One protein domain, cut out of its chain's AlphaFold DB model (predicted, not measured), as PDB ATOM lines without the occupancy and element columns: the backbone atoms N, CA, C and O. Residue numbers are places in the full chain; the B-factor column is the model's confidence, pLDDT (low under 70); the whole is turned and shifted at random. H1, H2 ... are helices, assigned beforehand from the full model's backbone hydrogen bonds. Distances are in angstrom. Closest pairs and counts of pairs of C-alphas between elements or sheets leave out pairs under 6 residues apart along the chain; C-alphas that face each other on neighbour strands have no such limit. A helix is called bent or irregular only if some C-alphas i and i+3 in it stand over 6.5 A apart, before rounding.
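Overview. This is residues 38 to 179 of the 233 residues of an uncharacterized protein of Geobacillus stearothermophilus (UniProt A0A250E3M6). The domain is an elongated, all-helix body of two lobes joined through one long helix: H4 runs through the middle, with H1, H5 and H6 gathered at one end and the crossed pair H2 and H3 at the other. The long helix H1 makes much of the length on the first lobe's side and heads toward the second lobe, while the loops 38 to 49 and 138 to 151 lie at the first lobe and the loop 86 to 98 at the second. The printed part has 142 residues with six named helices, H1 to H6 in order along the chain, and no named strand. The helices that touch are mostly crossed, none of the five pairs with a tilt being at a shallow one. The whole is only just loose, close to compact, with a radius of gyration of the C-alphas of 17.5 A, and it spans 52 by 31 by 26 A.

Along the chain. H1, the longest helix, is residues 50 to 70 and measures 30.8 A from its first C-alpha, at (-1.411, -1.634, 25.289), to its last. It has a kink of 27 degrees near residue 64 and is irregular: C-alphas 66 and 69 are 7.5 A apart. H4 is residues 121 to 137, 24.3 A long, beginning at C-alpha 121 at (-7.607, 28.437, 3.673). H6 is residues 163 to 176, 20.0 A long, and ends at C-alpha 176 at (-2.424, 12.499, 15.849). H5 is the short helix of residues 152 to 156. H2 is residues 75 to 85, 14.8 A long, and is irregular: C-alphas 76 and 79 are 8.1 A apart. H3 is residues 99 to 116, 23.1 A long, with a kink of 62 degrees near residue 110, and is irregular: C-alphas 110 and 113 are 7.8 A apart.

Arrangement. H1 touches H6 with residues 57 to 64 alone, at a steep tilt of 66 degrees and running the same way; the closest C-alphas are those of Val 60 and Val 173, 6.1 A apart. H1 touches H5 with residues 52 to 59 alone, the closest C-alphas being those of Val 56 and Tyr 153, 5.8 A apart. H5 also touches H6, where the C-alphas of Ala 152 and Val 169 are closest at 4.8 A. H1 touches H4 with residues 63 to 68 alone, at a steep tilt of 55 degrees, opposite ways; the C-alphas of Tyr 68 and Lys 129 are closest at 6.9 A. H4 touches H6 with residues 130 to 137 alone, at a steep tilt of 46 degrees, opposite ways, with the C-alphas of Ala 134 and Tyr 170 closest at 5.3 A. Earlier along H4, residues 124 to 128 alone touch H3, about perpendicular at 79 degrees, with the C-alphas of Leu 114 and Val 124 closest at 6.5 A. H3 touches H2 at a steep tilt of 60 degrees, the same way; their closest C-alphas, of Tyr 81 and Ala 107, are 5.2 A apart. H1 and H3 are apart, and so are H2 and H6. In H4, H5 and H6 every O i to N i+4 pair is within hydrogen-bond range; in H1 it is 15 of 17, in H2 5 of 7 and in H3 12 of 14.

Size, cuts and confidence. The two C-alphas farthest apart, those of Asn 49 and Asp 96, are 53.8 A apart, and those of Val 38 and Tyr 179, first and last printed, 15.4 A. The printed part has no cut. The links H2 to H3 and H4 to H5 are long. The mean pLDDT of the printed part is 93.0, and residues 145 and 147 are under 70.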
ATOM      1  N   VAL A  38      -3.323   5.992  27.060       90.62
ATOM      2  CA  VAL A  38      -3.716   6.654  25.814       90.62
ATOM      3  C   VAL A  38      -3.065   8.032  25.693       90.62
ATOM      4  O   VAL A  38      -2.796   8.708  26.686       90.62
ATOM      5  N   LEU A  39      -2.781   8.424  24.452       87.12
ATOM      6  CA  LEU A  39      -2.127   9.680  24.080       87.12
ATOM      7  C   LEU A  39      -3.116  10.825  23.825       87.12
ATOM      8  O   LEU A  39      -2.732  11.982  23.961       87.12
ATOM      9  N   TYR A  40      -4.359  10.515  23.439       88.62
ATOM     10  CA  TYR A  40      -5.347  11.505  23.008       88.62
ATOM     11  C   TYR A  40      -6.703  11.206  23.647       88.62
ATOM     12  O   TYR A  40      -7.328  10.187  23.349       88.62
ATOM     13  N   GLY A  41      -7.132  12.079  24.562       86.19
ATOM     14  CA  GLY A  41      -8.391  11.927  25.292       86.19
ATOM     15  C   GLY A  41      -8.559  10.539  25.913       86.19
ATOM     16  O   GLY A  41      -7.624   9.962  26.463       86.19
ATOM     17  N   GLY A  42      -9.765   9.983  25.782       90.25
ATOM     18  CA  GLY A  42     -10.080   8.606  26.168       90.25
ATOM     19  C   GLY A  42      -9.932   7.571  25.045       90.25
ATOM     20  O   GLY A  42     -10.442   6.459  25.187       90.25
ATOM     21  N   HIS A  43      -9.307   7.915  23.915       93.94
ATOM     22  CA  HIS A  43      -9.336   7.081  22.714       93.94
ATOM     23  C   HIS A  43      -8.328   5.936  22.772       93.94
ATOM     24  O   HIS A  43      -7.119   6.124  22.660       93.94
ATOM     25  N   THR A  44      -8.849   4.714  22.894       95.81
ATOM     26  CA  THR A  44      -8.078   3.465  22.768       95.81
ATOM     27  C   THR A  44      -8.031   2.944  21.331       95.81
ATOM     28  O   THR A  44      -7.370   1.941  21.058       95.81
ATOM     29  N   TYR A  45      -8.779   3.569  20.417       96.19
ATOM     30  CA  TYR A  45      -9.006   3.102  19.045       96.19
ATOM     31  C   TYR A  45      -9.527   1.656  18.973       96.19
ATOM     32  O   TYR A  45      -9.158   0.873  18.093       96.19
ATOM     33  N   ALA A  46     -10.330   1.301  19.985       95.25
ATOM     34  CA  ALA A  46     -10.846  -0.035  20.279       95.25
ATOM     35  C   ALA A  46      -9.774  -1.142  20.397       95.25
ATOM     36  O   ALA A  46     -10.078  -2.330  20.261       95.25
ATOM     37  N   SER A  47      -8.526  -0.765  20.695       96.44
ATOM     38  CA  SER A  47      -7.439  -1.704  20.988       96.44
ATOM     39  C   SER A  47      -7.766  -2.542  22.224       96.44
ATOM     40  O   SER A  47      -8.310  -2.036  23.206       96.44
ATOM     41  N   ARG A  48      -7.408  -3.829  22.204       95.94
ATOM     42  CA  ARG A  48      -7.697  -4.761  23.311       95.94
ATOM     43  C   ARG A  48      -6.712  -4.642  24.468       95.94
ATOM     44  O   ARG A  48      -7.013  -5.071  25.575       95.94
ATOM     45  N   ASN A  49      -5.511  -4.144  24.200       97.12
ATOM     46  CA  ASN A  49      -4.427  -4.013  25.166       97.12
ATOM     47  C   ASN A  49      -3.413  -2.953  24.700       97.12
ATOM     48  O   ASN A  49      -3.484  -2.464  23.570       97.12
ATOM     49  N   GLN A  50      -2.444  -2.635  25.566       96.81
ATOM     50  CA  GLN A  50      -1.411  -1.634  25.289       96.81
ATOM     51  C   GLN A  50      -0.597  -1.949  24.027       96.81
ATOM     52  O   GLN A  50      -0.278  -1.046  23.267       96.81
ATOM     53  N   LYS A  51      -0.291  -3.226  23.764       97.88
ATOM     54  CA  LYS A  51       0.524  -3.615  22.607       97.88
ATOM     55  C   LYS A  51      -0.186  -3.315  21.286       97.88
ATOM     56  O   LYS A  51       0.452  -2.816  20.360       97.88
ATOM     57  N   GLU A  52      -1.484  -3.613  21.191       97.94
ATOM     58  CA  GLU A  52      -2.283  -3.255  20.012       97.94
ATOM     59  C   GLU A  52      -2.325  -1.728  19.834       97.94
ATOM     60  O   GLU A  52      -2.055  -1.242  18.735       97.94
ATOM     61  N   TYR A  53      -2.547  -0.983  20.922       97.31
ATOM     62  CA  TYR A  53      -2.576   0.484  20.913       97.31
ATOM     63  C   TYR A  53      -1.259   1.103  20.429       97.31
ATOM     64  O   TYR A  53      -1.247   1.904  19.493       97.31
ATOM     65  N   ASP A  54      -0.137   0.696  21.025       95.75
ATOM     66  CA  ASP A  54       1.190   1.207  20.680       95.75
ATOM     67  C   ASP A  54       1.539   0.892  19.222       95.75
ATOM     68  O   ASP A  54       2.118   1.724  18.522       95.75
ATOM     69  N   THR A  55       1.141  -0.291  18.739       97.38
ATOM     70  CA  THR A  55       1.343  -0.695  17.340       97.38
ATOM     71  C   THR A  55       0.556   0.205  16.390       97.38
ATOM     72  O   THR A  55       1.135   0.725  15.435       97.38
ATOM     73  N   VAL A  56      -0.733   0.437  16.664       97.81
ATOM     74  CA  VAL A  56      -1.576   1.355  15.878       97.81
ATOM     75  C   VAL A  56      -0.955   2.745  15.845       97.81
ATOM     76  O   VAL A  56      -0.739   3.303  14.769       97.81
ATOM     77  N   MET A  57      -0.604   3.295  17.011       95.12
ATOM     78  CA  MET A  57      -0.090   4.658  17.083       95.12
ATOM     79  C   MET A  57       1.278   4.819  16.433       95.12
ATOM     80  O   MET A  57       1.554   5.872  15.852       95.12
ATOM     81  N   LYS A  58       2.119   3.783  16.479       90.94
ATOM     82  CA  LYS A  58       3.380   3.749  15.741       90.94
ATOM     83  C   LYS A  58       3.139   3.797  14.231       90.94
ATOM     84  O   LYS A  58       3.713   4.660  13.574       90.94
ATOM     85  N   ILE A  59       2.267   2.932  13.698       94.75
ATOM     86  CA  ILE A  59       1.931   2.902  12.262       94.75
ATOM     87  C   ILE A  59       1.407   4.268  11.809       94.75
ATOM     88  O   ILE A  59       1.904   4.821  10.831       94.75
ATOM     89  N   VAL A  60       0.453   4.839  12.551       92.75
ATOM     90  CA  VAL A  60      -0.148   6.143  12.235       92.75
ATOM     91  C   VAL A  60       0.907   7.251  12.199       92.75
ATOM     92  O   VAL A  60       0.988   7.987  11.218       92.75
ATOM     93  N   ARG A  61       1.748   7.363  13.236       90.62
ATOM     94  CA  ARG A  61       2.770   8.422  13.319       90.62
ATOM     95  C   ARG A  61       3.833   8.289  12.235       90.62
ATOM     96  O   ARG A  61       4.220   9.298  11.652       90.62
ATOM     97  N   GLU A  62       4.292   7.070  11.963       85.94
ATOM     98  CA  GLU A  62       5.252   6.822  10.885       85.94
ATOM     99  C   GLU A  62       4.662   7.125   9.507       85.94
ATOM    100  O   GLU A  62       5.370   7.632   8.641       85.94
ATOM    101  N   TYR A  63       3.383   6.820   9.286       90.44
ATOM    102  CA  TYR A  63       2.724   7.113   8.018       90.44
ATOM    103  C   TYR A  63       2.546   8.622   7.811       90.44
ATOM    104  O   TYR A  63       2.898   9.142   6.754       90.44
ATOM    105  N   ILE A  64       2.096   9.344   8.846       88.19
ATOM    106  CA  ILE A  64       2.006  10.812   8.830       88.19
ATOM    107  C   ILE A  64       3.364  11.437   8.506       88.19
ATOM    108  O   ILE A  64       3.448  12.240   7.579       88.19
ATOM    109  N   SER A  65       4.429  11.057   9.220       84.62
ATOM    110  CA  SER A  65       5.746  11.675   9.034       84.62
ATOM    111  C   SER A  65       6.360  11.401   7.662       84.62
ATOM    112  O   SER A  65       7.108  12.232   7.152       84.62
ATOM    113  N   LYS A  66       6.051  10.251   7.051       85.62
ATOM    114  CA  LYS A  66       6.574   9.876   5.732       85.62
ATOM    115  C   LYS A  66       5.788  10.494   4.581       85.62
ATOM    116  O   LYS A  66       6.394  10.799   3.557       85.62
ATOM    117  N   GLU A  67       4.470  10.631   4.706       92.12
ATOM    118  CA  GLU A  67       3.606  10.901   3.549       92.12
ATOM    119  C   GLU A  67       2.959  12.287   3.550       92.12
ATOM    120  O   GLU A  67       2.701  12.826   2.477       92.12
ATOM    121  N   TYR A  68       2.727  12.911   4.710       89.25
ATOM    122  CA  TYR A  68       1.923  14.138   4.788       89.25
ATOM    123  C   TYR A  68       2.482  15.301   3.947       89.25
ATOM    124  O   TYR A  68       1.738  15.948   3.202       89.25
ATOM    125  N   ASP A  69       3.794  15.540   4.011       86.50
ATOM    126  CA  ASP A  69       4.440  16.644   3.286       86.50
ATOM    127  C   ASP A  69       4.531  16.399   1.774       86.50
ATOM    128  O   ASP A  69       4.623  17.352   0.999       86.50
ATOM    129  N   LYS A  70       4.430  15.138   1.336       93.12
ATOM    130  CA  LYS A  70       4.408  14.770  -0.088       93.12
ATOM    131  C   LYS A  70       3.046  15.020  -0.735       93.12
ATOM    132  O   LYS A  70       2.961  15.113  -1.958       93.12
ATOM    133  N   LEU A  71       1.975  15.102   0.059       93.06
ATOM    134  CA  LEU A  71       0.628  15.292  -0.467       93.06
ATOM    135  C   LEU A  71       0.483  16.673  -1.107       93.06
ATOM    136  O   LEU A  71       0.732  17.707  -0.479       93.06
ATOM    137  N   VAL A  72      -0.016  16.689  -2.339       96.56
ATOM    138  CA  VAL A  72      -0.412  17.910  -3.041       96.56
ATOM    139  C   VAL A  72      -1.912  18.104  -2.847       96.56
ATOM    140  O   VAL A  72      -2.705  17.223  -3.163       96.56
ATOM    141  N   PHE A  73      -2.314  19.257  -2.309       96.62
ATOM    142  CA  PHE A  73      -3.723  19.584  -2.072       96.62
ATOM    143  C   PHE A  73      -4.532  19.526  -3.375       96.62
ATOM    144  O   PHE A  73      -4.181  20.216  -4.326       96.62
ATOM    145  N   GLY A  74      -5.586  18.710  -3.443       95.69
ATOM    146  CA  GLY A  74      -6.359  18.506  -4.678       95.69
ATOM    147  C   GLY A  74      -5.630  17.701  -5.768       95.69
ATOM    148  O   GLY A  74      -6.110  17.649  -6.901       95.69
ATOM    149  N   GLU A  75      -4.481  17.097  -5.444       95.00
ATOM    150  CA  GLU A  75      -3.647  16.265  -6.324       95.00
ATOM    151  C   GLU A  75      -3.384  16.908  -7.701       95.00
ATOM    152  O   GLU A  75      -2.949  18.058  -7.793       95.00
ATOM    153  N   SER A  76      -3.677  16.195  -8.793       95.00
ATOM    154  CA  SER A  76      -3.534  16.676 -10.174       95.00
ATOM    155  C   SER A  76      -4.420  17.884 -10.502       95.00
ATOM    156  O   SER A  76      -4.200  18.563 -11.505       95.00
ATOM    157  N   ARG A  77      -5.412  18.190  -9.658       96.06
ATOM    158  CA  ARG A  77      -6.337  19.324  -9.798       96.06
ATOM    159  C   ARG A  77      -6.025  20.462  -8.829       96.06
ATOM    160  O   ARG A  77      -6.865  21.348  -8.671       96.06
ATOM    161  N   ASN A  78      -4.831  20.474  -8.230       97.88
ATOM    162  CA  ASN A  78      -4.392  21.481  -7.261       97.88
ATOM    163  C   ASN A  78      -4.743  22.919  -7.664       97.88
ATOM    164  O   ASN A  78      -5.373  23.621  -6.874       97.88
ATOM    165  N   LYS A  79      -4.444  23.320  -8.910       98.12
ATOM    166  CA  LYS A  79      -4.770  24.665  -9.421       98.12
ATOM    167  C   LYS A  79      -6.234  25.054  -9.194       98.12
ATOM    168  O   LYS A  79      -6.515  26.143  -8.711       98.12
ATOM    169  N   TYR A  80      -7.170  24.147  -9.464       98.44
ATOM    170  CA  TYR A  80      -8.601  24.433  -9.378       98.44
ATOM    171  C   TYR A  80      -9.120  24.401  -7.938       98.44
ATOM    172  O   TYR A  80     -10.062  25.115  -7.610       98.44
ATOM    173  N   TYR A  81      -8.493  23.611  -7.067       98.44
ATOM    174  CA  TYR A  81      -8.780  23.643  -5.634       98.44
ATOM    175  C   TYR A  81      -8.322  24.966  -5.007       98.44
ATOM    176  O   TYR A  81      -9.061  25.550  -4.218       98.44
ATOM    177  N   LEU A  82      -7.144  25.465  -5.393       98.50
ATOM    178  CA  LEU A  82      -6.654  26.777  -4.962       98.50
ATOM    179  C   LEU A  82      -7.542  27.911  -5.497       98.50
ATOM    180  O   LEU A  82      -8.006  28.729  -4.710       98.50
ATOM    181  N   GLU A  83      -7.899  27.893  -6.787       98.38
ATOM    182  CA  GLU A  83      -8.855  28.861  -7.351       98.38
ATOM    183  C   GLU A  83     -10.199  28.855  -6.601       98.38
ATOM    184  O   GLU A  83     -10.795  29.910  -6.376       98.38
ATOM    185  N   TYR A  84     -10.692  27.680  -6.192       98.56
ATOM    186  CA  TYR A  84     -11.925  27.574  -5.411       98.56
ATOM    187  C   TYR A  84     -11.798  28.237  -4.031       98.56
ATOM    188  O   TYR A  84     -12.712  28.960  -3.612       98.56
ATOM    189  N   LEU A  85     -10.664  28.046  -3.344       98.12
ATOM    190  CA  LEU A  85     -10.354  28.752  -2.093       98.12
ATOM    191  C   LEU A  85     -10.264  30.272  -2.292       98.12
ATOM    192  O   LEU A  85     -10.608  31.024  -1.382       98.12
ATOM    193  N   ASP A  86      -9.866  30.724  -3.480       98.25
ATOM    194  CA  ASP A  86      -9.822  32.140  -3.866       98.25
ATOM    195  C   ASP A  86     -11.176  32.699  -4.336       98.25
ATOM    196  O   ASP A  86     -11.282  33.876  -4.675       98.25
ATOM    197  N   GLY A  87     -12.236  31.888  -4.314       97.69
ATOM    198  CA  GLY A  87     -13.604  32.328  -4.600       97.69
ATOM    199  C   GLY A  87     -14.142  31.912  -5.968       97.69
ATOM    200  O   GLY A  87     -15.323  32.134  -6.236       97.69
ATOM    201  N   ALA A  88     -13.347  31.258  -6.821       98.06
ATOM    202  CA  ALA A  88     -13.852  30.719  -8.081       98.06
ATOM    203  C   ALA A  88     -14.904  29.629  -7.828       98.06
ATOM    204  O   ALA A  88     -14.833  28.868  -6.860       98.06
ATOM    205  N   ARG A  89     -15.903  29.530  -8.705       97.50
ATOM    206  CA  ARG A  89     -16.998  28.559  -8.583       97.50
ATOM    207  C   ARG A  89     -17.244  27.852  -9.905       97.50
ATOM    208  O   ARG A  89     -16.940  28.390 -10.970       97.50
ATOM    209  N   PHE A  90     -17.797  26.645  -9.813       94.62
ATOM    210  CA  PHE A  90     -18.321  25.938 -10.977       94.62
ATOM    211  C   PHE A  90     -19.435  26.777 -11.622       94.62
ATOM    212  O   PHE A  90     -20.174  27.476 -10.928       94.62
ATOM    213  N   ASN A  91     -19.547  26.726 -12.946       93.06
ATOM    214  CA  ASN A  91     -20.381  27.662 -13.707       93.06
ATOM    215  C   ASN A  91     -21.889  27.335 -13.723       93.06
ATOM    216  O   ASN A  91     -22.643  28.018 -14.406       93.06
ATOM    217  N   GLY A  92     -22.343  26.303 -13.009       94.00
ATOM    218  CA  GLY A  92     -23.739  25.853 -13.048       94.00
ATOM    219  C   GLY A  92     -24.003  24.717 -14.045       94.00
ATOM    220  O   GLY A  92     -24.917  23.920 -13.829       94.00
ATOM    221  N   ASP A  93     -23.177  24.566 -15.085       94.88
ATOM    222  CA  ASP A  93     -23.397  23.602 -16.160       94.88
ATOM    223  C   ASP A  93     -22.580  22.313 -15.977       94.88
ATOM    224  O   ASP A  93     -21.364  22.263 -16.161       94.88
ATOM    225  N   LYS A  94     -23.278  21.214 -15.668       92.38
ATOM    226  CA  LYS A  94     -22.687  19.870 -15.590       92.38
ATOM    227  C   LYS A  94     -22.445  19.229 -16.958       92.38
ATOM    228  O   LYS A  94     -22.057  18.062 -16.982       92.38
ATOM    229  N   ARG A  95     -22.711  19.895 -18.081       95.25
ATOM    230  CA  ARG A  95     -22.375  19.424 -19.438       95.25
ATOM    231  C   ARG A  95     -21.066  20.018 -19.942       95.25
ATOM    232  O   ARG A  95     -20.415  19.370 -20.754       95.25
ATOM    233  N   ASP A  96     -20.637  21.161 -19.414       95.25
ATOM    234  CA  ASP A  96     -19.310  21.714 -19.675       95.25
ATOM    235  C   ASP A  96     -18.224  20.804 -19.073       95.25
ATOM    236  O   ASP A  96     -18.091  20.646 -17.854       95.25
ATOM    237  N   ARG A  97     -17.465  20.166 -19.969       94.81
ATOM    238  CA  ARG A  97     -16.379  19.223 -19.667       94.81
ATOM    239  C   ARG A  97     -15.002  19.886 -19.637       94.81
ATOM    240  O   ARG A  97     -14.011  19.164 -19.543       94.81
ATOM    241  N   SER A  98     -14.913  21.216 -19.711       96.38
ATOM    242  CA  SER A  98     -13.638  21.922 -19.577       96.38
ATOM    243  C   SER A  98     -12.948  21.535 -18.269       96.38
ATOM    244  O   SER A  98     -13.587  21.385 -17.222       96.38
ATOM    245  N   GLU A  99     -11.626  21.366 -18.313       96.50
ATOM    246  CA  GLU A  99     -10.866  20.930 -17.138       96.50
ATOM    247  C   GLU A  99     -11.134  21.810 -15.917       96.50
ATOM    248  O   GLU A  99     -11.268  21.298 -14.804       96.50
ATOM    249  N   ARG A 100     -11.236  23.126 -16.145       97.25
ATOM    250  CA  ARG A 100     -11.494  24.118 -15.109       97.25
ATOM    251  C   ARG A 100     -12.869  23.943 -14.484       97.25
ATOM    252  O   ARG A 100     -12.952  23.882 -13.259       97.25
ATOM    253  N   ASN A 101     -13.929  23.812 -15.282       97.50
ATOM    254  CA  ASN A 101     -15.274  23.635 -14.736       97.50
ATOM    255  C   ASN A 101     -15.397  22.321 -13.954       97.50
ATOM    256  O   ASN A 101     -15.899  22.310 -12.830       97.50
ATOM    257  N   VAL A 102     -14.847  21.226 -14.491       96.94
ATOM    258  CA  VAL A 102     -14.815  19.933 -13.788       96.94
ATOM    259  C   VAL A 102     -13.976  20.028 -12.507       96.94
ATOM    260  O   VAL A 102     -14.368  19.493 -11.473       96.94
ATOM    261  N   GLY A 103     -12.831  20.714 -12.548       97.44
ATOM    262  CA  GLY A 103     -11.970  20.938 -11.387       97.44
ATOM    263  C   GLY A 103     -12.671  21.697 -10.264       97.44
ATOM    264  O   GLY A 103     -12.648  21.239  -9.123       97.44
ATOM    265  N   LEU A 104     -13.346  22.799 -10.592       98.38
ATOM    266  CA  LEU A 104     -14.106  23.601  -9.630       98.38
ATOM    267  C   LEU A 104     -15.335  22.857  -9.092       98.38
ATOM    268  O   LEU A 104     -15.641  22.978  -7.908       98.38
ATOM    269  N   TYR A 105     -16.007  22.050  -9.918       97.75
ATOM    270  CA  TYR A 105     -17.106  21.191  -9.468       97.75
ATOM    271  C   TYR A 105     -16.637  20.155  -8.436       97.75
ATOM    272  O   TYR A 105     -17.283  19.970  -7.404       97.75
ATOM    273  N   LEU A 106     -15.492  19.508  -8.680       96.88
ATOM    274  CA  LEU A 106     -14.916  18.543  -7.740       96.88
ATOM    275  C   LEU A 106     -14.426  19.216  -6.456       96.88
ATOM    276  O   LEU A 106     -14.705  18.702  -5.376       96.88
ATOM    277  N   ALA A 107     -13.761  20.374  -6.557       98.19
ATOM    278  CA  ALA A 107     -13.371  21.161  -5.389       98.19
ATOM    279  C   ALA A 107     -14.602  21.533  -4.547       98.19
ATOM    280  O   ALA A 107     -14.624  21.290  -3.344       98.19
ATOM    281  N   GLN A 108     -15.676  22.012  -5.177       97.75
ATOM    282  CA  GLN A 108     -16.924  22.314  -4.480       97.75
ATOM    283  C   GLN A 108     -17.509  21.091  -3.760       97.75
ATOM    284  O   GLN A 108     -17.910  21.207  -2.607       97.75
ATOM    285  N   GLY A 109     -17.552  19.925  -4.410       96.56
ATOM    286  CA  GLY A 109     -18.068  18.701  -3.787       96.56
ATOM    287  C   GLY A 109     -17.183  18.152  -2.659       96.56
ATOM    288  O   GLY A 109     -17.684  17.486  -1.760       96.56
ATOM    289  N   SER A 110     -15.880  18.430  -2.698       97.56
ATOM    290  CA  SER A 110     -14.900  17.940  -1.725       97.56
ATOM    291  C   SER A 110     -14.765  18.872  -0.518       97.56
ATOM    292  O   SER A 110     -14.936  18.432   0.615       97.56
ATOM    293  N   ILE A 111     -14.496  20.160  -0.738       98.44
ATOM    294  CA  ILE A 111     -14.160  21.135   0.316       98.44
ATOM    295  C   ILE A 111     -15.206  22.244   0.486       98.44
ATOM    296  O   ILE A 111     -15.033  23.119   1.334       98.44
ATOM    297  N   GLY A 112     -16.290  22.233  -0.294       98.19
ATOM    298  CA  GLY A 112     -17.282  23.311  -0.290       98.19
ATOM    299  C   GLY A 112     -17.947  23.540   1.064       98.19
ATOM    300  O   GLY A 112     -18.141  24.690   1.443       98.19
ATOM    301  N   GLU A 113     -18.218  22.478   1.825       98.25
ATOM    302  CA  GLU A 113     -18.779  22.572   3.182       98.25
ATOM    303  C   GLU A 113     -17.814  23.217   4.190       98.25
ATOM    304  O   GLU A 113     -18.246  23.911   5.106       98.25
ATOM    305  N   LEU A 114     -16.499  23.028   4.024       98.50
ATOM    306  CA  LEU A 114     -15.512  23.712   4.865       98.50
ATOM    307  C   LEU A 114     -15.478  25.208   4.535       98.50
ATOM    308  O   LEU A 114     -15.519  26.048   5.432       98.50
ATOM    309  N   VAL A 115     -15.453  25.541   3.241       98.31
ATOM    310  CA  VAL A 115     -15.428  26.934   2.772       98.31
ATOM    311  C   VAL A 115     -16.713  27.669   3.157       98.31
ATOM    312  O   VAL A 115     -16.649  28.802   3.625       98.31
ATOM    313  N   SER A 116     -17.882  27.036   3.015       98.00
ATOM    314  CA  SER A 116     -19.169  27.632   3.399       98.00
ATOM    315  C   SER A 116     -19.294  27.844   4.910       98.00
ATOM    316  O   SER A 116     -19.972  28.772   5.348       98.00
ATOM    317  N   ALA A 117     -18.615  27.019   5.710       97.75
ATOM    318  CA  ALA A 117     -18.519  27.180   7.155       97.75
ATOM    319  C   ALA A 117     -17.507  28.258   7.588       97.75
ATOM    320  O   ALA A 117     -17.414  28.541   8.778       97.75
ATOM    321  N   GLY A 118     -16.779  28.872   6.651       97.69
ATOM    322  CA  GLY A 118     -15.805  29.920   6.950       97.69
ATOM    323  C   GLY A 118     -14.474  29.404   7.498       97.69
ATOM    324  O   GLY A 118     -13.742  30.184   8.100       97.69
ATOM    325  N   VAL A 119     -14.154  28.120   7.290       97.88
ATOM    326  CA  VAL A 119     -12.848  27.553   7.660       97.88
ATOM    327  C   VAL A 119     -11.740  28.269   6.879       97.88
ATOM    328  O   VAL A 119     -11.864  28.476   5.667       97.88
ATOM    329  N   SER A 120     -10.649  28.632   7.558       97.50
ATOM    330  CA  SER A 120      -9.490  29.289   6.939       97.50
ATOM    331  C   SER A 120      -8.894  28.474   5.781       97.50
ATOM    332  O   SER A 120      -8.991  27.246   5.752       97.50
ATOM    333  N   LYS A 121      -8.229  29.130   4.821       97.69
ATOM    334  CA  LYS A 121      -7.607  28.437   3.673       97.69
ATOM    335  C   LYS A 121      -6.591  27.392   4.140       97.69
ATOM    336  O   LYS A 121      -6.588  26.263   3.650       97.69
ATOM    337  N   GLU A 122      -5.771  27.751   5.121       96.31
ATOM    338  CA  GLU A 122      -4.790  26.873   5.752       96.31
ATOM    339  C   GLU A 122      -5.479  25.695   6.451       96.31
ATOM    340  O   GLU A 122      -5.054  24.547   6.293       96.31
ATOM    341  N   GLY A 123      -6.576  25.963   7.166       95.31
ATOM    342  CA  GLY A 123      -7.419  24.953   7.799       95.31
ATOM    343  C   GLY A 123      -8.001  23.959   6.794       95.31
ATOM    344  O   GLY A 123      -7.920  22.750   7.026       95.31
ATOM    345  N   VAL A 124      -8.507  24.437   5.650       98.50
ATOM    346  CA  VAL A 124      -9.039  23.589   4.569       98.50
ATOM    347  C   VAL A 124      -7.947  22.713   3.962       98.50
ATOM    348  O   VAL A 124      -8.145  21.505   3.821       98.50
ATOM    349  N   ILE A 125      -6.787  23.287   3.630       97.75
ATOM    350  CA  ILE A 125      -5.663  22.542   3.043       97.75
ATOM    351  C   ILE A 125      -5.195  21.446   4.005       97.75
ATOM    352  O   ILE A 125      -5.023  20.293   3.599       97.75
ATOM    353  N   ARG A 126      -5.019  21.795   5.283       97.12
ATOM    354  CA  ARG A 126      -4.599  20.861   6.331       97.12
ATOM    355  C   ARG A 126      -5.614  19.737   6.511       97.12
ATOM    356  O   ARG A 126      -5.238  18.570   6.460       97.12
ATOM    357  N   ALA A 127      -6.894  20.085   6.641       97.06
ATOM    358  CA  ALA A 127      -7.975  19.119   6.783       97.06
ATOM    359  C   ALA A 127      -8.025  18.162   5.588       97.06
ATOM    360  O   ALA A 127      -8.051  16.947   5.776       97.06
ATOM    361  N   TRP A 128      -7.980  18.685   4.361       98.25
ATOM    362  CA  TRP A 128      -8.002  17.868   3.149       98.25
ATOM    363  C   TRP A 128      -6.849  16.865   3.119       98.25
ATOM    364  O   TRP A 128      -7.091  15.675   2.917       98.25
ATOM    365  N   LYS A 129      -5.615  17.313   3.402       97.00
ATOM    366  CA  LYS A 129      -4.442  16.427   3.451       97.00
ATOM    367  C   LYS A 129      -4.602  15.352   4.523       97.00
ATOM    368  O   LYS A 129      -4.354  14.182   4.245       97.00
ATOM    369  N   THR A 130      -5.050  15.719   5.724       95.69
ATOM    370  CA  THR A 130      -5.289  14.759   6.812       95.69
ATOM    371  C   THR A 130      -6.367  13.739   6.444       95.69
ATOM    372  O   THR A 130      -6.175  12.545   6.661       95.69
ATOM    373  N   GLY A 131      -7.472  14.179   5.838       96.31
ATOM    374  CA  GLY A 131      -8.548  13.297   5.391       96.31
ATOM    375  C   GLY A 131      -8.102  12.336   4.292       96.31
ATOM    376  O   GLY A 131      -8.416  11.150   4.358       96.31
ATOM    377  N   PHE A 132      -7.341  12.827   3.312       95.50
ATOM    378  CA  PHE A 132      -6.774  12.006   2.241       95.50
ATOM    379  C   PHE A 132      -5.796  10.960   2.791       95.50
ATOM    380  O   PHE A 132      -5.873   9.779   2.446       95.50
ATOM    381  N   LEU A 133      -4.922  11.371   3.712       94.31
ATOM    382  CA  LEU A 133      -3.986  10.488   4.399       94.31
ATOM    383  C   LEU A 133      -4.715   9.395   5.201       94.31
ATOM    384  O   LEU A 133      -4.378   8.220   5.078       94.31
ATOM    385  N   ALA A 134      -5.738   9.763   5.979       96.06
ATOM    386  CA  ALA A 134      -6.546   8.816   6.746       96.06
ATOM    387  C   ALA A 134      -7.245   7.793   5.838       96.06
ATOM    388  O   ALA A 134      -7.186   6.593   6.102       96.06
ATOM    389  N   GLY A 135      -7.847   8.260   4.740       94.56
ATOM    390  CA  GLY A 135      -8.489   7.399   3.747       94.56
ATOM    391  C   GLY A 135      -7.521   6.433   3.081       94.56
ATOM    392  O   GLY A 135      -7.828   5.252   2.953       94.56
ATOM    393  N   THR A 136      -6.332   6.911   2.722       94.25
ATOM    394  CA  THR A 136      -5.307   6.071   2.095       94.25
ATOM    395  C   THR A 136      -4.798   5.015   3.075       94.25
ATOM    396  O   THR A 136      -4.715   3.841   2.717       94.25
ATOM    397  N   LEU A 137      -4.525   5.397   4.328       94.62
ATOM    398  CA  LEU A 137      -4.038   4.475   5.355       94.62
ATOM    399  C   LEU A 137      -5.052   3.374   5.691       94.62
ATOM    400  O   LEU A 137      -4.660   2.227   5.886       94.62
ATOM    401  N   ALA A 138      -6.338   3.725   5.755       92.69
ATOM    402  CA  ALA A 138      -7.413   2.796   6.097       92.69
ATOM    403  C   ALA A 138      -7.843   1.883   4.930       92.69
ATOM    404  O   ALA A 138      -8.692   1.012   5.122       92.69
ATOM    405  N   SER A 139      -7.298   2.095   3.726       88.19
ATOM    406  CA  SER A 139      -7.660   1.358   2.510       88.19
ATOM    407  C   SER A 139      -6.930   0.012   2.364       88.19
ATOM    408  O   SER A 139      -6.012  -0.319   3.116       88.19
ATOM    409  N   GLY A 140      -7.329  -0.782   1.362       76.38
ATOM    410  CA  GLY A 140      -6.652  -2.038   1.015       76.38
ATOM    411  C   GLY A 140      -6.949  -3.206   1.962       76.38
ATOM    412  O   GLY A 140      -6.130  -4.115   2.093       76.38
ATOM    413  N   THR A 141      -8.099  -3.177   2.635       81.50
ATOM    414  CA  THR A 141      -8.554  -4.214   3.572       81.50
ATOM    415  C   THR A 141      -9.733  -5.005   3.014       81.50
ATOM    416  O   THR A 141     -10.492  -4.500   2.189       81.50
ATOM    417  N   VAL A 142      -9.919  -6.228   3.507       76.06
ATOM    418  CA  VAL A 142     -11.083  -7.066   3.182       76.06
ATOM    419  C   VAL A 142     -12.207  -6.792   4.181       76.06
ATOM    420  O   VAL A 142     -11.956  -6.750   5.385       76.06
ATOM    421  N   ASP A 143     -13.438  -6.633   3.698       75.94
ATOM    422  CA  ASP A 143     -14.628  -6.601   4.554       75.94
ATOM    423  C   ASP A 143     -15.178  -8.031   4.718       75.94
ATOM    424  O   ASP A 143     -15.619  -8.627   3.731       75.94
ATOM    425  N   PRO A 144     -15.116  -8.626   5.925       71.62
ATOM    426  CA  PRO A 144     -15.638  -9.968   6.170       71.62
ATOM    427  C   PRO A 144     -17.175 -10.029   6.222       71.62
ATOM    428  O   PRO A 144     -17.723 -11.130   6.259       71.62
ATOM    429  N   GLY A 145     -17.877  -8.888   6.251       68.62
ATOM    430  CA  GLY A 145     -19.341  -8.816   6.253       68.62
ATOM    431  C   GLY A 145     -20.010  -9.324   7.533       68.62
ATOM    432  O   GLY A 145     -21.211  -9.584   7.534       68.62
ATOM    433  N   ASP A 146     -19.252  -9.497   8.619       71.62
ATOM    434  CA  ASP A 146     -19.729 -10.100   9.869       71.62
ATOM    435  C   ASP A 146     -19.727  -9.142  11.074       71.62
ATOM    436  O   ASP A 146     -20.040  -9.566  12.190       71.62
ATOM    437  N   GLY A 147     -19.382  -7.866  10.854       64.12
ATOM    438  CA  GLY A 147     -19.350  -6.815  11.880       64.12
ATOM    439  C   GLY A 147     -18.323  -7.046  12.995       64.12
ATOM    440  O   GLY A 147     -18.470  -6.511  14.094       64.12
ATOM    441  N   LYS A 148     -17.332  -7.926  12.780       70.81
ATOM    442  CA  LYS A 148     -16.313  -8.258  13.791       70.81
ATOM    443  C   LYS A 148     -15.061  -7.374  13.781       70.81
ATOM    444  O   LYS A 148     -14.479  -7.238  14.868       70.81
ATOM    445  N   PRO A 149     -14.572  -6.821  12.650       79.69
ATOM    446  CA  PRO A 149     -13.521  -5.811  12.704       79.69
ATOM    447  C   PRO A 149     -14.051  -4.612  13.482       79.69
ATOM    448  O   PRO A 149     -15.100  -4.096  13.161       79.69
ATOM    449  N   ARG A 150     -13.366  -4.167  14.533       85.94
ATOM    450  CA  ARG A 150     -13.887  -3.051  15.354       85.94
ATOM    451  C   ARG A 150     -12.836  -2.041  15.760       85.94
ATOM    452  O   ARG A 150     -13.145  -1.037  16.392       85.94
ATOM    453  N   SER A 151     -11.575  -2.349  15.474       92.75
ATOM    454  CA  SER A 151     -10.422  -1.603  15.954       92.75
ATOM    455  C   SER A 151      -9.528  -1.151  14.818       92.75
ATOM    456  O   SER A 151      -9.445  -1.796  13.772       92.75
ATOM    457  N   ALA A 152      -8.777  -0.080  15.061       95.62
ATOM    458  CA  ALA A 152      -7.737   0.343  14.132       95.62
ATOM    459  C   ALA A 152      -6.678  -0.760  13.928       95.62
ATOM    460  O   ALA A 152      -6.099  -0.872  12.852       95.62
ATOM    461  N   TYR A 153      -6.448  -1.619  14.929       96.56
ATOM    462  CA  TYR A 153      -5.537  -2.759  14.807       96.56
ATOM    463  C   TYR A 153      -6.052  -3.812  13.813       96.56
ATOM    464  O   TYR A 153      -5.267  -4.372  13.044       96.56
ATOM    465  N   ASP A 154      -7.364  -4.075  13.800       93.69
ATOM    466  CA  ASP A 154      -7.978  -4.991  12.830       93.69
ATOM    467  C   ASP A 154      -7.736  -4.502  11.394       93.69
ATOM    468  O   ASP A 154      -7.259  -5.270  10.556       93.69
ATOM    469  N   ASN A 155      -7.942  -3.205  11.143       95.31
ATOM    470  CA  ASN A 155      -7.709  -2.602   9.832       95.31
ATOM    471  C   ASN A 155      -6.211  -2.593   9.459       95.31
ATOM    472  O   ASN A 155      -5.816  -3.162   8.439       95.31
ATOM    473  N   LEU A 156      -5.353  -2.016  10.305       95.25
ATOM    474  CA  LEU A 156      -3.957  -1.732   9.949       95.25
ATOM    475  C   LEU A 156      -3.045  -2.961   9.989       95.25
ATOM    476  O   LEU A 156      -2.077  -3.033   9.229       95.25
ATOM    477  N   VAL A 157      -3.328  -3.919  10.876       94.69
ATOM    478  CA  VAL A 157      -2.460  -5.083  11.104       94.69
ATOM    479  C   VAL A 157      -3.095  -6.365  10.584       94.69
ATOM    480  O   VAL A 157      -2.424  -7.132   9.897       94.69
ATOM    481  N   ARG A 158      -4.380  -6.607  10.880       91.31
ATOM    482  CA  ARG A 158      -5.080  -7.823  10.418       91.31
ATOM    483  C   ARG A 158      -5.660  -7.687   9.007       91.31
ATOM    484  O   ARG A 158      -6.081  -8.694   8.449       91.31
ATOM    485  N   ARG A 159      -5.640  -6.481   8.425       90.81
ATOM    486  CA  ARG A 159      -6.129  -6.170   7.070       90.81
ATOM    487  C   ARG A 159      -7.600  -6.526   6.846       90.81
ATOM    488  O   ARG A 159      -8.004  -6.816   5.720       90.81
ATOM    489  N   VAL A 160      -8.402  -6.450   7.909       87.69
ATOM    490  CA  VAL A 160      -9.860  -6.617   7.864       87.69
ATOM    491  C   VAL A 160     -10.541  -5.367   8.400       87.69
ATOM    492  O   VAL A 160     -10.107  -4.817   9.412       87.69
ATOM    493  N   SER A 161     -11.584  -4.889   7.728       85.31
ATOM    494  CA  SER A 161     -12.239  -3.637   8.114       85.31
ATOM    495  C   SER A 161     -13.712  -3.623   7.759       85.31
ATOM    496  O   SER A 161     -14.099  -4.111   6.707       85.31
ATOM    497  N   ASP A 162     -14.484  -2.953   8.601       82.94
ATOM    498  CA  ASP A 162     -15.837  -2.479   8.336       82.94
ATOM    499  C   ASP A 162     -15.921  -0.975   8.685       82.94
ATOM    500  O   ASP A 162     -14.886  -0.295   8.767       82.94
ATOM    501  N   CYS A 163     -17.131  -0.443   8.903       83.19
ATOM    502  CA  CYS A 163     -17.318   0.955   9.294       83.19
ATOM    503  C   CYS A 163     -16.697   1.312  10.652       83.19
ATOM    504  O   CYS A 163     -16.155   2.411  10.780       83.19
ATOM    505  N   ASP A 164     -16.726   0.408  11.635       83.75
ATOM    506  CA  ASP A 164     -16.190   0.676  12.970       83.75
ATOM    507  C   ASP A 164     -14.666   0.745  12.906       83.75
ATOM    508  O   ASP A 164     -14.063   1.752  13.287       83.75
ATOM    509  N   ALA A 165     -14.028  -0.291  12.356       85.00
ATOM    510  CA  ALA A 165     -12.572  -0.337  12.235       85.00
ATOM    511  C   ALA A 165     -12.023   0.836  11.398       85.00
ATOM    512  O   ALA A 165     -11.006   1.434  11.761       85.00
ATOM    513  N   HIS A 166     -12.724   1.216  10.325       89.62
ATOM    514  CA  HIS A 166     -12.354   2.357   9.488       89.62
ATOM    515  C   HIS A 166     -12.476   3.691  10.246       89.62
ATOM    516  O   HIS A 166     -11.554   4.510  10.207       89.62
ATOM    517  N   ALA A 167     -13.564   3.893  11.000       92.00
ATOM    518  CA  ALA A 167     -13.755   5.076  11.841       92.00
ATOM    519  C   ALA A 167     -12.654   5.215  12.909       92.00
ATOM    520  O   ALA A 167     -12.185   6.329  13.158       92.00
ATOM    521  N   GLN A 168     -12.180   4.102  13.484       95.94
ATOM    522  CA  GLN A 168     -11.071   4.119  14.446       95.94
ATOM    523  C   GLN A 168      -9.741   4.553  13.819       95.94
ATOM    524  O   GLN A 168      -9.016   5.337  14.431       95.94
ATOM    525  N   VAL A 169      -9.404   4.082  12.608       96.69
ATOM    526  CA  VAL A 169      -8.180   4.527  11.905       96.69
ATOM    527  C   VAL A 169      -8.254   6.019  11.610       96.69
ATOM    528  O   VAL A 169      -7.294   6.751  11.853       96.69
ATOM    529  N   TYR A 170      -9.410   6.477  11.131       96.88
ATOM    530  CA  TYR A 170      -9.661   7.890  10.895       96.88
ATOM    531  C   TYR A 170      -9.463   8.705  12.176       96.88
ATOM    532  O   TYR A 170      -8.645   9.624  12.179       96.88
ATOM    533  N   SER A 171     -10.129   8.341  13.273       97.06
ATOM    534  CA  SER A 171      -9.972   9.021  14.564       97.06
ATOM    535  C   SER A 171      -8.498   9.085  14.990       97.06
ATOM    536  O   SER A 171      -8.002  10.173  15.267       97.06
ATOM    537  N   ALA A 172      -7.749   7.980  14.887       97.00
ATOM    538  CA  ALA A 172      -6.330   7.943  15.251       97.00
ATOM    539  C   ALA A 172      -5.446   8.889  14.422       97.00
ATOM    540  O   ALA A 172      -4.554   9.542  14.974       97.00
ATOM    541  N   VAL A 173      -5.670   8.976  13.107       96.94
ATOM    542  CA  VAL A 173      -4.917   9.884  12.224       96.94
ATOM    543  C   VAL A 173      -5.252  11.342  12.532       96.94
ATOM    544  O   VAL A 173      -4.348  12.166  12.668       96.94
ATOM    545  N   TRP A 174      -6.536  11.669  12.668       96.81
ATOM    546  CA  TRP A 174      -6.987  13.034  12.931       96.81
ATOM    547  C   TRP A 174      -6.568  13.525  14.328       96.81
ATOM    548  O   TRP A 174      -6.068  14.646  14.445       96.81
ATOM    549  N   ASP A 175      -6.644  12.676  15.354       94.06
ATOM    550  CA  ASP A 175      -6.140  12.975  16.702       94.06
ATOM    551  C   ASP A 175      -4.622  13.163  16.721       94.06
ATOM    552  O   ASP A 175      -4.111  14.089  17.351       94.06
ATOM    553  N   ALA A 176      -3.872  12.332  15.986       89.19
ATOM    554  CA  ALA A 176      -2.424  12.499  15.849       89.19
ATOM    555  C   ALA A 176      -2.040  13.796  15.120       89.19
ATOM    556  O   ALA A 176      -0.955  14.330  15.349       89.19
ATOM    557  N   MET A 177      -2.945  14.326  14.298       90.69
ATOM    558  CA  MET A 177      -2.854  15.654  13.694       90.69
ATOM    559  C   MET A 177      -3.448  16.753  14.598       90.69
ATOM    560  O   MET A 177      -3.604  17.890  14.159       90.69
ATOM    561  N   GLY A 178      -3.764  16.467  15.862       87.19
ATOM    562  CA  GLY A 178      -4.204  17.452  16.854       87.19
ATOM    563  C   GLY A 178      -5.627  17.972  16.655       87.19
ATOM    564  O   GLY A 178      -5.944  19.064  17.124       87.19
ATOM    565  N   TYR A 179      -6.473  17.242  15.928       92.62
ATOM    566  CA  TYR A 179      -7.893  17.563  15.833       92.62
ATOM    567  C   TYR A 179      -8.686  16.921  16.973       92.62
ATOM    568  O   TYR A 179      -8.273  15.924  17.554       92.62
TER     569      TYR A 179